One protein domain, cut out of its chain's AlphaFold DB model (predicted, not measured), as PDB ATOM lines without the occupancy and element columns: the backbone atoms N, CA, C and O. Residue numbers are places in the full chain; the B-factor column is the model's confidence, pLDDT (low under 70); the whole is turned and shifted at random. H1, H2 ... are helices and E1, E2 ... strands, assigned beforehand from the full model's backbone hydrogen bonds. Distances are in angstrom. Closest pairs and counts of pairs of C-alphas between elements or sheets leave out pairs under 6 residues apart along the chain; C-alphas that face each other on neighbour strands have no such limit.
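AT A GLANCE: This is residues 2 to 86 of the 354 residues of the protein "PPR repeat-containing protein" of Thermosipho atlanticus DSM 15807 (UniProt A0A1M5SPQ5). A helical hairpin, H2 and H3, has H1 packed across it, while a two-stranded hairpin, E1 and E2, packs on H3 mainly through E2. H4 sits at the far side of H1 from H3, reached by a long link. The printed part has 85 residues, with two named strands and four named helices in the order E1 E2 H1 H2 H3 H4; the sheet E1 - E2 is antiparallel and the class is mixed, helices and strands. It is compact, with a radius of gyration of the C-alphas of 12.5 A and spans of 36 by 27 by 24 A.

HOW THE PARTS SIT: Start at the sheet: E1, residues 2 to 7, and E2, residues 10 to 15, form an antiparallel hairpin at 155 degrees, where you find N 3 and O 14 at 2.8 A and N 12 and O 5 at 2.8 A. Next look at H3, residues 43 to 58, whose C-alpha of Asn 51 is 5.8 A from that of Val 12, the closest pair with E2. With residues 48 to 52 alone H3 touches H1, residues 18 to 29, about perpendicular at 86 degrees, closest at the C-alphas of Phe 21 and Ile 49, 6.9 A. H2, residues 33 to 39, makes a helical hairpin with H3, which it touches at a shallow tilt of 11 degrees, opposite ways, with the C-alphas of Lys 37 and Leu 46 closest at 6.6 A. H1 touches H2 with residues 24 to 29 alone, about perpendicular at 84 degrees, closest at the C-alphas of Arg 25 and Leu 36, 6.2 A. H4, residues 72 to 81, is close to H1 but not clearly touching, with the C-alphas of Phe 20 and Leu 75 closest at 6.5 A; it is apart from H2 and H3. Every O i to N i+4 pair is within hydrogen-bond range in H1, H2 and H4, and 11 of 12 are in H3.

IN THESE COORDINATES: Find C-alpha 2 at (-19.860, -17.442, -11.044), where E1 begins; it is 15.7 A long and E2 16.4 A. H3 runs 22.1 A from C-alpha 43 at (-3.627, -8.884, -8.988), H1 16.0 A, H4 14.2 A and H2 10.2 A. H4 ends at C-alpha 81, (-3.719, -24.946, -5.802).

THE WHOLE: The two C-alphas farthest apart, those of Asn 9 and Ser 73, are 37.1 A apart. The printed part has no cut; the link from H3 to H4, residues 59 to 71, is long, and the other links are tight. The mean pLDDT of the printed part is 92.6, and no printed residue is under 70.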
ATOM      1  N   LYS A   2     -20.269 -18.846 -10.947       88.56
ATOM      2  CA  LYS A   2     -19.860 -17.442 -11.044       88.56
ATOM      3  C   LYS A   2     -21.139 -16.618 -11.039       88.56
ATOM      4  O   LYS A   2     -21.995 -16.844 -11.892       88.56
ATOM      5  N   VAL A   3     -21.278 -15.717 -10.078       87.50
ATOM      6  CA  VAL A   3     -22.419 -14.807  -9.962       87.50
ATOM      7  C   VAL A   3     -21.908 -13.393 -10.172       87.50
ATOM      8  O   VAL A   3     -20.970 -12.961  -9.507       87.50
ATOM      9  N   GLU A   4     -22.517 -12.681 -11.111       90.69
ATOM     10  CA  GLU A   4     -22.222 -11.277 -11.384       90.69
ATOM     11  C   GLU A   4     -23.423 -10.434 -10.964       90.69
ATOM     12  O   GLU A   4     -24.567 -10.758 -11.285       90.69
ATOM     13  N   MET A   5     -23.171  -9.351 -10.236       89.62
ATOM     14  CA  MET A   5     -24.208  -8.417  -9.809       89.62
ATOM     15  C   MET A   5     -23.703  -6.979  -9.836       89.62
ATOM     16  O   MET A   5     -22.504  -6.727  -9.800       89.62
ATOM     17  N   ILE A   6     -24.628  -6.023  -9.899       89.94
ATOM     18  CA  ILE A   6     -24.309  -4.596  -9.844       89.94
ATOM     19  C   ILE A   6     -24.664  -4.081  -8.453       89.94
ATOM     20  O   ILE A   6     -25.830  -4.079  -8.063       89.94
ATOM     21  N   VAL A   7     -23.660  -3.601  -7.726       87.75
ATOM     22  CA  VAL A   7     -23.804  -3.006  -6.396       87.75
ATOM     23  C   VAL A   7     -23.372  -1.549  -6.487       87.75
ATOM     24  O   VAL A   7     -22.220  -1.257  -6.795       87.75
ATOM     25  N   LYS A   8     -24.302  -0.613  -6.255       88.44
ATOM     26  CA  LYS A   8     -24.056   0.843  -6.354       88.44
ATOM     27  C   LYS A   8     -23.330   1.260  -7.651       88.44
ATOM     28  O   LYS A   8     -22.417   2.076  -7.619       88.44
ATOM     29  N   ASN A   9     -23.763   0.714  -8.792       88.31
ATOM     30  CA  ASN A   9     -23.185   0.934 -10.130       88.31
ATOM     31  C   ASN A   9     -21.773   0.357 -10.354       88.31
ATOM     32  O   ASN A   9     -21.177   0.616 -11.397       88.31
ATOM     33  N   THR A  10     -21.265  -0.460  -9.429       86.44
ATOM     34  CA  THR A  10     -20.011  -1.205  -9.583       86.44
ATOM     35  C   THR A  10     -20.324  -2.687  -9.819       86.44
ATOM     36  O   THR A  10     -21.110  -3.261  -9.058       86.44
ATOM     37  N   PRO A  11     -19.755  -3.331 -10.855       88.31
ATOM     38  CA  PRO A  11     -19.894  -4.770 -11.038       88.31
ATOM     39  C   PRO A  11     -19.106  -5.516  -9.956       88.31
ATOM     40  O   PRO A  11     -17.927  -5.246  -9.740       88.31
ATOM     41  N   VAL A  12     -19.757  -6.470  -9.299       89.75
ATOM     42  CA  VAL A  12     -19.174  -7.359  -8.289       89.75
ATOM     43  C   VAL A  12     -19.310  -8.794  -8.778       89.75
ATOM     44  O   VAL A  12     -20.367  -9.191  -9.278       89.75
ATOM     45  N   VAL A  13     -18.235  -9.569  -8.636       90.06
ATOM     46  CA  VAL A  13     -18.176 -10.971  -9.056       90.06
ATOM     47  C   VAL A  13     -17.915 -11.857  -7.846       90.06
ATOM     48  O   VAL A  13     -16.894 -11.711  -7.178       90.06
ATOM     49  N   ILE A  14     -18.820 -12.804  -7.609       89.25
ATOM     50  CA  ILE A  14     -18.682 -13.869  -6.613       89.25
ATOM     51  C   ILE A  14     -18.408 -15.178  -7.354       89.25
ATOM     52  O   ILE A  14     -19.013 -15.463  -8.392       89.25
ATOM     53  N   THR A  15     -17.477 -15.972  -6.841       91.44
ATOM     54  CA  THR A  15     -17.041 -17.241  -7.442       91.44
ATOM     55  C   THR A  15     -17.061 -18.357  -6.404       91.44
ATOM     56  O   THR A  15     -17.156 -18.073  -5.215       91.44
ATOM     57  N   ASP A  16     -16.886 -19.609  -6.828       90.38
ATOM     58  CA  ASP A  16     -16.697 -20.738  -5.897       90.38
ATOM     59  C   ASP A  16     -15.465 -20.574  -4.999       90.38
ATOM     60  O   ASP A  16     -15.365 -21.225  -3.968       90.38
ATOM     61  N   GLU A  17     -14.522 -19.711  -5.383       92.69
ATOM     62  CA  GLU A  17     -13.335 -19.438  -4.579       92.69
ATOM     63  C   GLU A  17     -13.591 -18.365  -3.508       92.69
ATOM     64  O   GLU A  17     -12.829 -18.253  -2.554       92.69
ATOM     65  N   SER A  18     -14.682 -17.595  -3.624       93.62
ATOM     66  CA  SER A  18     -14.999 -16.487  -2.717       93.62
ATOM     67  C   SER A  18     -15.082 -16.889  -1.236       93.62
ATOM     68  O   SER A  18     -14.497 -16.157  -0.438       93.62
ATOM     69  N   PRO A  19     -15.713 -18.017  -0.844       95.00
ATOM     70  CA  PRO A  19     -15.720 -18.462   0.552       95.00
ATOM     71  C   PRO A  19     -14.315 -18.629   1.140       95.00
ATOM     72  O   PRO A  19     -14.077 -18.197   2.261       95.00
ATOM     73  N   PHE A  20     -13.349 -19.146   0.372       96.06
ATOM     74  CA  PHE A  20     -11.980 -19.330   0.864       96.06
ATOM     75  C   PHE A  20     -11.270 -18.005   1.144       96.06
ATOM     76  O   PHE A  20     -10.500 -17.922   2.089       96.06
ATOM     77  N   PHE A  21     -11.535 -16.948   0.372       95.69
ATOM     78  CA  PHE A  21     -10.981 -15.621   0.664       95.69
ATOM     79  C   PHE A  21     -11.562 -15.010   1.945       95.69
ATOM     80  O   PHE A  21     -10.840 -14.316   2.658       95.69
ATOM     81  N   ILE A  22     -12.839 -15.278   2.236       96.06
ATOM     82  CA  ILE A  22     -13.477 -14.872   3.496       96.06
ATOM     83  C   ILE A  22     -12.864 -15.676   4.652       96.06
ATOM     84  O   ILE A  22     -12.384 -15.079   5.609       96.06
ATOM     85  N   MET A  23     -12.733 -17.003   4.507       96.25
ATOM     86  CA  MET A  23     -12.031 -17.849   5.482       96.25
ATOM     87  C   MET A  23     -10.590 -17.376   5.725       96.25
ATOM     88  O   MET A  23     -10.160 -17.302   6.869       96.25
ATOM     89  N   LEU A  24      -9.835 -17.030   4.673       95.44
ATOM     90  CA  LEU A  24      -8.479 -16.497   4.821       95.44
ATOM     91  C   LEU A  24      -8.484 -15.209   5.650       95.44
ATOM     92  O   LEU A  24      -7.658 -15.058   6.540       95.44
ATOM     93  N   ARG A  25      -9.413 -14.287   5.387       95.44
ATOM     94  CA  ARG A  25      -9.554 -13.054   6.169       95.44
ATOM     95  C   ARG A  25      -9.865 -13.344   7.640       95.44
ATOM     96  O   ARG A  25      -9.238 -12.756   8.516       95.44
ATOM     97  N   ASP A  26     -10.815 -14.230   7.909       95.00
ATOM     98  CA  ASP A  26     -11.314 -14.456   9.268       95.00
ATOM     99  C   ASP A  26     -10.335 -15.270  10.105       95.00
ATOM    100  O   ASP A  26      -9.958 -14.846  11.196       95.00
ATOM    101  N   LEU A  27      -9.826 -16.370   9.551       95.12
ATOM    102  CA  LEU A  27      -8.923 -17.271  10.264       95.12
ATOM    103  C   LEU A  27      -7.528 -16.678  10.473       95.12
ATOM    104  O   LEU A  27      -6.881 -16.971  11.477       95.12
ATOM    105  N   PHE A  28      -7.045 -15.864   9.529       94.62
ATOM    106  CA  PHE A  28      -5.661 -15.393   9.546       94.62
ATOM    107  C   PHE A  28      -5.524 -13.916   9.887       94.62
ATOM    108  O   PHE A  28      -4.443 -13.520  10.303       94.62
ATOM    109  N   TYR A  29      -6.562 -13.097   9.722       94.44
ATOM    110  CA  TYR A  29      -6.456 -11.641   9.880       94.44
ATOM    111  C   TYR A  29      -7.538 -11.037  10.777       94.44
ATOM    112  O   TYR A  29      -7.680  -9.813  10.801       94.44
ATOM    113  N   SER A  30      -8.300 -11.858  11.508       92.19
ATOM    114  CA  SER A  30      -9.361 -11.410  12.423       92.19
ATOM    115  C   SER A  30     -10.364 -10.462  11.742       92.19
ATOM    116  O   SER A  30     -10.760  -9.441  12.306       92.19
ATOM    117  N   GLY A  31     -10.716 -10.747  10.482       92.88
ATOM    118  CA  GLY A  31     -11.645  -9.927   9.699       92.88
ATOM    119  C   GLY A  31     -11.014  -8.720   8.980       92.88
ATOM    120  O   GLY A  31     -11.720  -7.966   8.311       92.88
ATOM    121  N   ASP A  32      -9.696  -8.509   9.072       94.88
ATOM    122  CA  ASP A  32      -9.017  -7.335   8.505       94.88
ATOM    123  C   ASP A  32      -8.606  -7.531   7.030       94.88
ATOM    124  O   ASP A  32      -7.568  -8.116   6.697       94.88
ATOM    125  N   TRP A  33      -9.402  -6.962   6.119       95.88
ATOM    126  CA  TRP A  33      -9.101  -6.944   4.684       95.88
ATOM    127  C   TRP A  33      -7.803  -6.210   4.323       95.88
ATOM    128  O   TRP A  33      -7.172  -6.548   3.321       95.88
ATOM    129  N   GLU A  34      -7.399  -5.182   5.074       95.31
ATOM    130  CA  GLU A  34      -6.188  -4.418   4.764       95.31
ATOM    131  C   GLU A  34      -4.933  -5.239   5.035       95.31
ATOM    132  O   GLU A  34      -4.006  -5.209   4.223       95.31
ATOM    133  N   LYS A  35      -4.899  -6.004   6.131       95.00
ATOM    134  CA  LYS A  35      -3.790  -6.932   6.394       95.00
ATOM    135  C   LYS A  35      -3.722  -8.031   5.335       95.00
ATOM    136  O   LYS A  35      -2.654  -8.229   4.763       95.00
ATOM    137  N   LEU A  36      -4.858  -8.631   4.964       95.44
ATOM    138  CA  LEU A  36      -4.902  -9.630   3.890       95.44
ATOM    139  C   LEU A  36      -4.342  -9.075   2.563       95.44
ATOM    140  O   LEU A  36      -3.536  -9.726   1.901       95.44
ATOM    141  N   LYS A  37      -4.702  -7.843   2.178       96.06
ATOM    142  CA  LYS A  37      -4.166  -7.196   0.961       96.06
ATOM    143  C   LYS A  37      -2.664  -6.917   1.022       96.06
ATOM    144  O   LYS A  37      -2.031  -6.819  -0.030       96.06
ATOM    145  N   LYS A  38      -2.087  -6.732   2.215       95.38
ATOM    146  CA  LYS A  38      -0.635  -6.537   2.360       95.38
ATOM    147  C   LYS A  38       0.137  -7.806   2.034       95.38
ATOM    148  O   LYS A  38       1.217  -7.682   1.465       95.38
ATOM    149  N   ASP A  39      -0.431  -8.967   2.326       94.56
ATOM    150  CA  ASP A  39       0.224 -10.264   2.138       94.56
ATOM    151  C   ASP A  39      -0.027 -10.847   0.741       94.56
ATOM    152  O   ASP A  39       0.870 -11.425   0.128       94.56
ATOM    153  N   PHE A  40      -1.204 -10.590   0.165       94.50
ATOM    154  CA  PHE A  40      -1.599 -11.082  -1.159       94.50
ATOM    155  C   PHE A  40      -1.664  -9.951  -2.189       94.50
ATOM    156  O   PHE A  40      -2.726  -9.392  -2.469       94.50
ATOM    157  N   LYS A  41      -0.503  -9.598  -2.754       91.25
ATOM    158  CA  LYS A  41      -0.342  -8.453  -3.675       91.25
ATOM    159  C   LYS A  41      -0.567  -8.800  -5.144       91.25
ATOM    160  O   LYS A  41      -0.597  -7.898  -5.981       91.25
ATOM    161  N   GLU A  42      -0.654 -10.078  -5.488       93.38
ATOM    162  CA  GLU A  42      -0.854 -10.494  -6.868       93.38
ATOM    163  C   GLU A  42      -2.269 -10.099  -7.334       93.38
ATOM    164  O   GLU A  42      -3.252 -10.258  -6.608       93.38
ATOM    165  N   GLU A  43      -2.385  -9.544  -8.546       92.00
ATOM    166  CA  GLU A  43      -3.627  -8.884  -8.988       92.00
ATOM    167  C   GLU A  43      -4.825  -9.843  -9.057       92.00
ATOM    168  O   GLU A  43      -5.963  -9.428  -8.856       92.00
ATOM    169  N   ASN A  44      -4.579 -11.138  -9.281       89.88
ATOM    170  CA  ASN A  44      -5.617 -12.161  -9.195       89.88
ATOM    171  C   ASN A  44      -6.224 -12.234  -7.783       89.88
ATOM    172  O   ASN A  44      -7.446 -12.210  -7.672       89.88
ATOM    173  N   PHE A  45      -5.420 -12.247  -6.712       93.44
ATOM    174  CA  PHE A  45      -5.943 -12.225  -5.341       93.44
ATOM    175  C   PHE A  45      -6.574 -10.871  -5.006       93.44
ATOM    176  O   PHE A  45      -7.688 -10.830  -4.485       93.44
ATOM    177  N   LEU A  46      -5.916  -9.759  -5.360       94.44
ATOM    178  CA  LEU A  46      -6.431  -8.414  -5.076       94.44
ATOM    179  C   LEU A  46      -7.788  -8.153  -5.730       94.44
ATOM    180  O   LEU A  46      -8.618  -7.464  -5.138       94.44
ATOM    181  N   PHE A  47      -8.041  -8.705  -6.918       92.75
ATOM    182  CA  PHE A  47      -9.354  -8.638  -7.551       92.75
ATOM    183  C   PHE A  47     -10.437  -9.284  -6.675       92.75
ATOM    184  O   PHE A  47     -11.458  -8.650  -6.402       92.75
ATOM    185  N   HIS A  48     -10.208 -10.509  -6.190       93.50
ATOM    186  CA  HIS A  48     -11.151 -11.197  -5.304       93.50
ATOM    187  C   HIS A  48     -11.342 -10.444  -3.984       93.50
ATOM    188  O   HIS A  48     -12.479 -10.201  -3.581       93.50
ATOM    189  N   ILE A  49     -10.249 -10.007  -3.357       95.62
ATOM    190  CA  ILE A  49     -10.284  -9.313  -2.067       95.62
ATOM    191  C   ILE A  49     -11.028  -7.975  -2.173       95.62
ATOM    192  O   ILE A  49     -11.933  -7.716  -1.387       95.62
ATOM    193  N   ARG A  50     -10.712  -7.135  -3.171       94.75
ATOM    194  CA  ARG A  50     -11.391  -5.839  -3.372       94.75
ATOM    195  C   ARG A  50     -12.879  -6.016  -3.667       94.75
ATOM    196  O   ARG A  50     -13.683  -5.211  -3.203       94.75
ATOM    197  N   ASN A  51     -13.247  -7.051  -4.424       93.31
ATOM    198  CA  ASN A  51     -14.650  -7.352  -4.706       93.31
ATOM    199  C   ASN A  51     -15.416  -7.726  -3.432       93.31
ATOM    200  O   ASN A  51     -16.517  -7.217  -3.222       93.31
ATOM    201  N   LEU A  52     -14.839  -8.583  -2.585       95.25
ATOM    202  CA  LEU A  52     -15.459  -9.016  -1.330       95.25
ATOM    203  C   LEU A  52     -15.509  -7.889  -0.296       95.25
ATOM    204  O   LEU A  52     -16.567  -7.654   0.279       95.25
ATOM    205  N   GLU A  53     -14.435  -7.112  -0.140       96.12
ATOM    206  CA  GLU A  53     -14.432  -5.931   0.732       96.12
ATOM    207  C   GLU A  53     -15.500  -4.914   0.290       96.12
ATOM    208  O   GLU A  53     -16.231  -4.358   1.113       96.12
ATOM    209  N   PHE A  54     -15.618  -4.662  -1.019       94.81
ATOM    210  CA  PHE A  54     -16.637  -3.753  -1.540       94.81
ATOM    211  C   PHE A  54     -18.051  -4.281  -1.287       94.81
ATOM    212  O   PHE A  54     -18.927  -3.497  -0.916       94.81
ATOM    213  N   LEU A  55     -18.280  -5.582  -1.479       93.38
ATOM    214  CA  LEU A  55     -19.560  -6.214  -1.175       93.38
ATOM    215  C   LEU A  55     -19.903  -6.050   0.309       93.38
ATOM    216  O   LEU A  55     -21.011  -5.609   0.627       93.38
ATOM    217  N   GLU A  56     -18.935  -6.304   1.189       94.56
ATOM    218  CA  GLU A  56     -19.127  -6.215   2.632       94.56
ATOM    219  C   GLU A  56     -19.501  -4.804   3.094       94.56
ATOM    220  O   GLU A  56     -20.489  -4.588   3.793       94.56
ATOM    221  N   LYS A  57     -18.766  -3.798   2.606       93.69
ATOM    222  CA  LYS A  57     -19.010  -2.384   2.936       93.69
ATOM    223  C   LYS A  57     -20.377  -1.863   2.491       93.69
ATOM    224  O   LYS A  57     -20.799  -0.804   2.957       93.69
ATOM    225  N   ASN A  58     -21.021  -2.505   1.516       92.94
ATOM    226  CA  ASN A  58     -22.150  -1.907   0.805       92.94
ATOM    227  C   ASN A  58     -23.443  -2.719   0.831       92.94
ATOM    228  O   ASN A  58     -24.484  -2.127   0.534       92.94
ATOM    229  N   VAL A  59     -23.394  -4.019   1.126       88.81
ATOM    230  CA  VAL A  59     -24.546  -4.916   0.946       88.81
ATOM    231  C   VAL A  59     -24.812  -5.779   2.167       88.81
ATOM    232  O   VAL A  59     -25.934  -5.773   2.665       88.81
ATOM    233  N   VAL A  60     -23.820  -6.546   2.614       88.69
ATOM    234  CA  VAL A  60     -24.017  -7.640   3.571       88.69
ATOM    235  C   VAL A  60     -22.762  -7.833   4.403       88.69
ATOM    236  O   VAL A  60     -21.676  -7.649   3.882       88.69
ATOM    237  N   ILE A  61     -22.893  -8.216   5.666       89.06
ATOM    238  CA  ILE A  61     -21.736  -8.644   6.456       89.06
ATOM    239  C   ILE A  61     -21.296 -10.003   5.909       89.06
ATOM    240  O   ILE A  61     -22.135 -10.888   5.746       89.06
ATOM    241  N   LEU A  62     -20.019 -10.154   5.559       91.44
ATOM    242  CA  LEU A  62     -19.487 -11.451   5.162       91.44
ATOM    243  C   LEU A  62     -19.014 -12.129   6.439       91.44
ATOM    244  O   LEU A  62     -18.039 -11.691   7.032       91.44
ATOM    245  N   ASP A  63     -19.738 -13.143   6.886       88.69
ATOM    246  CA  ASP A  63     -19.457 -13.882   8.114       88.69
ATOM    247  C   ASP A  63     -19.514 -15.395   7.860       88.69
ATOM    248  O   ASP A  63     -19.600 -15.855   6.715       88.69
ATOM    249  N   GLU A  64     -19.470 -16.164   8.941       86.06
ATOM    250  CA  GLU A  64     -19.502 -17.624   8.961       86.06
ATOM    251  C   GLU A  64     -20.644 -18.245   8.145       86.06
ATOM    252  O   GLU A  64     -20.445 -19.276   7.502       86.06
ATOM    253  N   ASN A  65     -21.782 -17.561   7.983       87.50
ATOM    254  CA  ASN A  65     -22.892 -18.057   7.164       87.50
ATOM    255  C   ASN A  65     -22.537 -18.212   5.672       87.50
ATOM    256  O   ASN A  65     -23.246 -18.900   4.935       87.50
ATOM    257  N   PHE A  66     -21.473 -17.554   5.200       86.31
ATOM    258  CA  PHE A  66     -21.022 -17.639   3.808       86.31
ATOM    259  C   PHE A  66     -20.107 -18.827   3.527       86.31
ATOM    260  O   PHE A  66     -19.903 -19.161   2.355       86.31
ATOM    261  N   TYR A  67     -19.522 -19.427   4.562       87.62
ATOM    262  CA  TYR A  67     -18.471 -20.425   4.397       87.62
ATOM    263  C   TYR A  67     -18.596 -21.639   5.321       87.62
ATOM    264  O   TYR A  67     -17.859 -22.602   5.126       87.62
ATOM    265  N   GLU A  68     -19.497 -21.629   6.305       86.12
ATOM    266  CA  GLU A  68     -19.679 -22.761   7.205       86.12
ATOM    267  C   GLU A  68     -20.295 -23.999   6.529       86.12
ATOM    268  O   GLU A  68     -21.182 -23.881   5.674       86.12
ATOM    269  N   PRO A  69     -19.892 -25.209   6.968       88.31
ATOM    270  CA  PRO A  69     -18.820 -25.480   7.934       88.31
ATOM    271  C   PRO A  69     -17.426 -25.316   7.305       88.31
ATOM    272  O   PRO A  69     -17.221 -25.651   6.139       88.31
ATOM    273  N   ILE A  70     -16.432 -24.883   8.089       92.38
ATOM    274  CA  ILE A  70     -15.040 -24.872   7.616       92.38
ATOM    275  C   ILE A  70     -14.539 -26.314   7.512       92.38
ATOM    276  O   ILE A  70     -14.438 -27.009   8.522       92.38
ATOM    277  N   ILE A  71     -14.169 -26.746   6.304       94.31
ATOM    278  CA  ILE A  71     -13.495 -28.027   6.047       94.31
ATOM    279  C   ILE A  71     -12.008 -27.752   5.799       94.31
ATOM    280  O   ILE A  71     -11.615 -27.284   4.729       94.31
ATOM    281  N   TRP A  72     -11.163 -28.061   6.786       95.56
ATOM    282  CA  TRP A  72      -9.735 -27.732   6.751       95.56
ATOM    283  C   TRP A  72      -9.020 -28.294   5.514       95.56
ATOM    284  O   TRP A  72      -8.229 -27.601   4.874       95.56
ATOM    285  N   SER A  73      -9.341 -29.525   5.113       95.38
ATOM    286  CA  SER A  73      -8.739 -30.162   3.936       95.38
ATOM    287  C   SER A  73      -9.085 -29.456   2.615       95.38
ATOM    288  O   SER A  73      -8.247 -29.409   1.711       95.38
ATOM    289  N   GLU A  74     -10.271 -28.851   2.503       96.00
ATOM    290  CA  GLU A  74     -10.659 -28.049   1.339       96.00
ATOM    291  C   GLU A  74      -9.898 -26.725   1.303       96.00
ATOM    292  O   GLU A  74      -9.376 -26.348   0.251       96.00
ATOM    293  N   LEU A  75      -9.749 -26.061   2.454       96.00
ATOM    294  CA  LEU A  75      -8.952 -24.839   2.564       96.00
ATOM    295  C   LEU A  75      -7.474 -25.101   2.234       96.00
ATOM    296  O   LEU A  75      -6.864 -24.343   1.479       96.00
ATOM    297  N   VAL A  76      -6.906 -26.214   2.708       95.50
ATOM    298  CA  VAL A  76      -5.548 -26.657   2.339       95.50
ATOM    299  C   VAL A  76      -5.434 -26.929   0.837       95.50
ATOM    300  O   VAL A  76      -4.447 -26.531   0.216       95.50
ATOM    301  N   SER A  77      -6.440 -27.559   0.224       96.12
ATOM    302  CA  SER A  77      -6.480 -27.789  -1.226       96.12
ATOM    303  C   SER A  77      -6.508 -26.472  -2.011       96.12
ATOM    304  O   SER A  77      -5.729 -26.293  -2.953       96.12
ATOM    305  N   PHE A  78      -7.335 -25.514  -1.581       96.31
ATOM    306  CA  PHE A  78      -7.389 -24.168  -2.150       96.31
ATOM    307  C   PHE A  78      -6.041 -23.446  -2.031       96.31
ATOM    308  O   PHE A  78      -5.543 -22.914  -3.027       96.31
ATOM    309  N   MET A  79      -5.421 -23.467  -0.847       95.56
ATOM    310  CA  MET A  79      -4.112 -22.857  -0.614       95.56
ATOM    311  C   MET A  79      -3.031 -23.492  -1.495       95.56
ATOM    312  O   MET A  79      -2.297 -22.781  -2.180       95.56
ATOM    313  N   SER A  80      -2.985 -24.823  -1.561       95.19
ATOM    314  CA  SER A  80      -2.025 -25.574  -2.379       95.19
ATOM    315  C   SER A  80      -2.172 -25.271  -3.875       95.19
ATOM    316  O   SER A  80      -1.194 -24.914  -4.535       95.19
ATOM    317  N   LYS A  81      -3.405 -25.303  -4.405       95.56
ATOM    318  CA  LYS A  81      -3.719 -24.946  -5.802       95.56
ATOM    319  C   LYS A  81      -3.229 -23.539  -6.159       95.56
ATOM    320  O   LYS A  81      -2.799 -23.305  -7.286       95.56
ATOM    321  N   ASN A  82      -3.275 -22.624  -5.194       93.75
ATOM    322  CA  ASN A  82      -2.906 -21.224  -5.358       93.75
ATOM    323  C   ASN A  82      -1.481 -20.893  -4.873       93.75
ATOM    324  O   ASN A  82      -1.113 -19.720  -4.821       93.75
ATOM    325  N   SER A  83      -0.660 -21.904  -4.551       93.25
ATOM    326  CA  SER A  83       0.712 -21.720  -4.041       93.25
ATOM    327  C   SER A  83       0.785 -20.773  -2.830       93.25
ATOM    328  O   SER A  83       1.697 -19.951  -2.712       93.25
ATOM    329  N   ILE A  84      -0.214 -20.856  -1.949       93.56
ATOM    330  CA  ILE A  84      -0.273 -20.138  -0.678       93.56
ATOM    331  C   ILE A  84       0.420 -21.006   0.369       93.56
ATOM    332  O   ILE A  84      -0.033 -22.112   0.665       93.56
ATOM    333  N   THR A  85       1.533 -20.517   0.910       89.94
ATOM    334  CA  THR A  85       2.292 -21.190   1.970       89.94
ATOM    335  C   THR A  85       2.208 -20.377   3.266       89.94
ATOM    336  O   THR A  85       1.935 -19.175   3.193       89.94
ATOM    337  N   PRO A  86       2.433 -20.986   4.448       88.69
ATOM    338  CA  PRO A  86       2.390 -20.273   5.727       88.69
ATOM    339  C   PRO A  86       3.261 -19.009   5.771       88.69
ATOM    340  O   PRO A  86       2.897 -18.030   6.406       88.69
TER     341      PRO A  86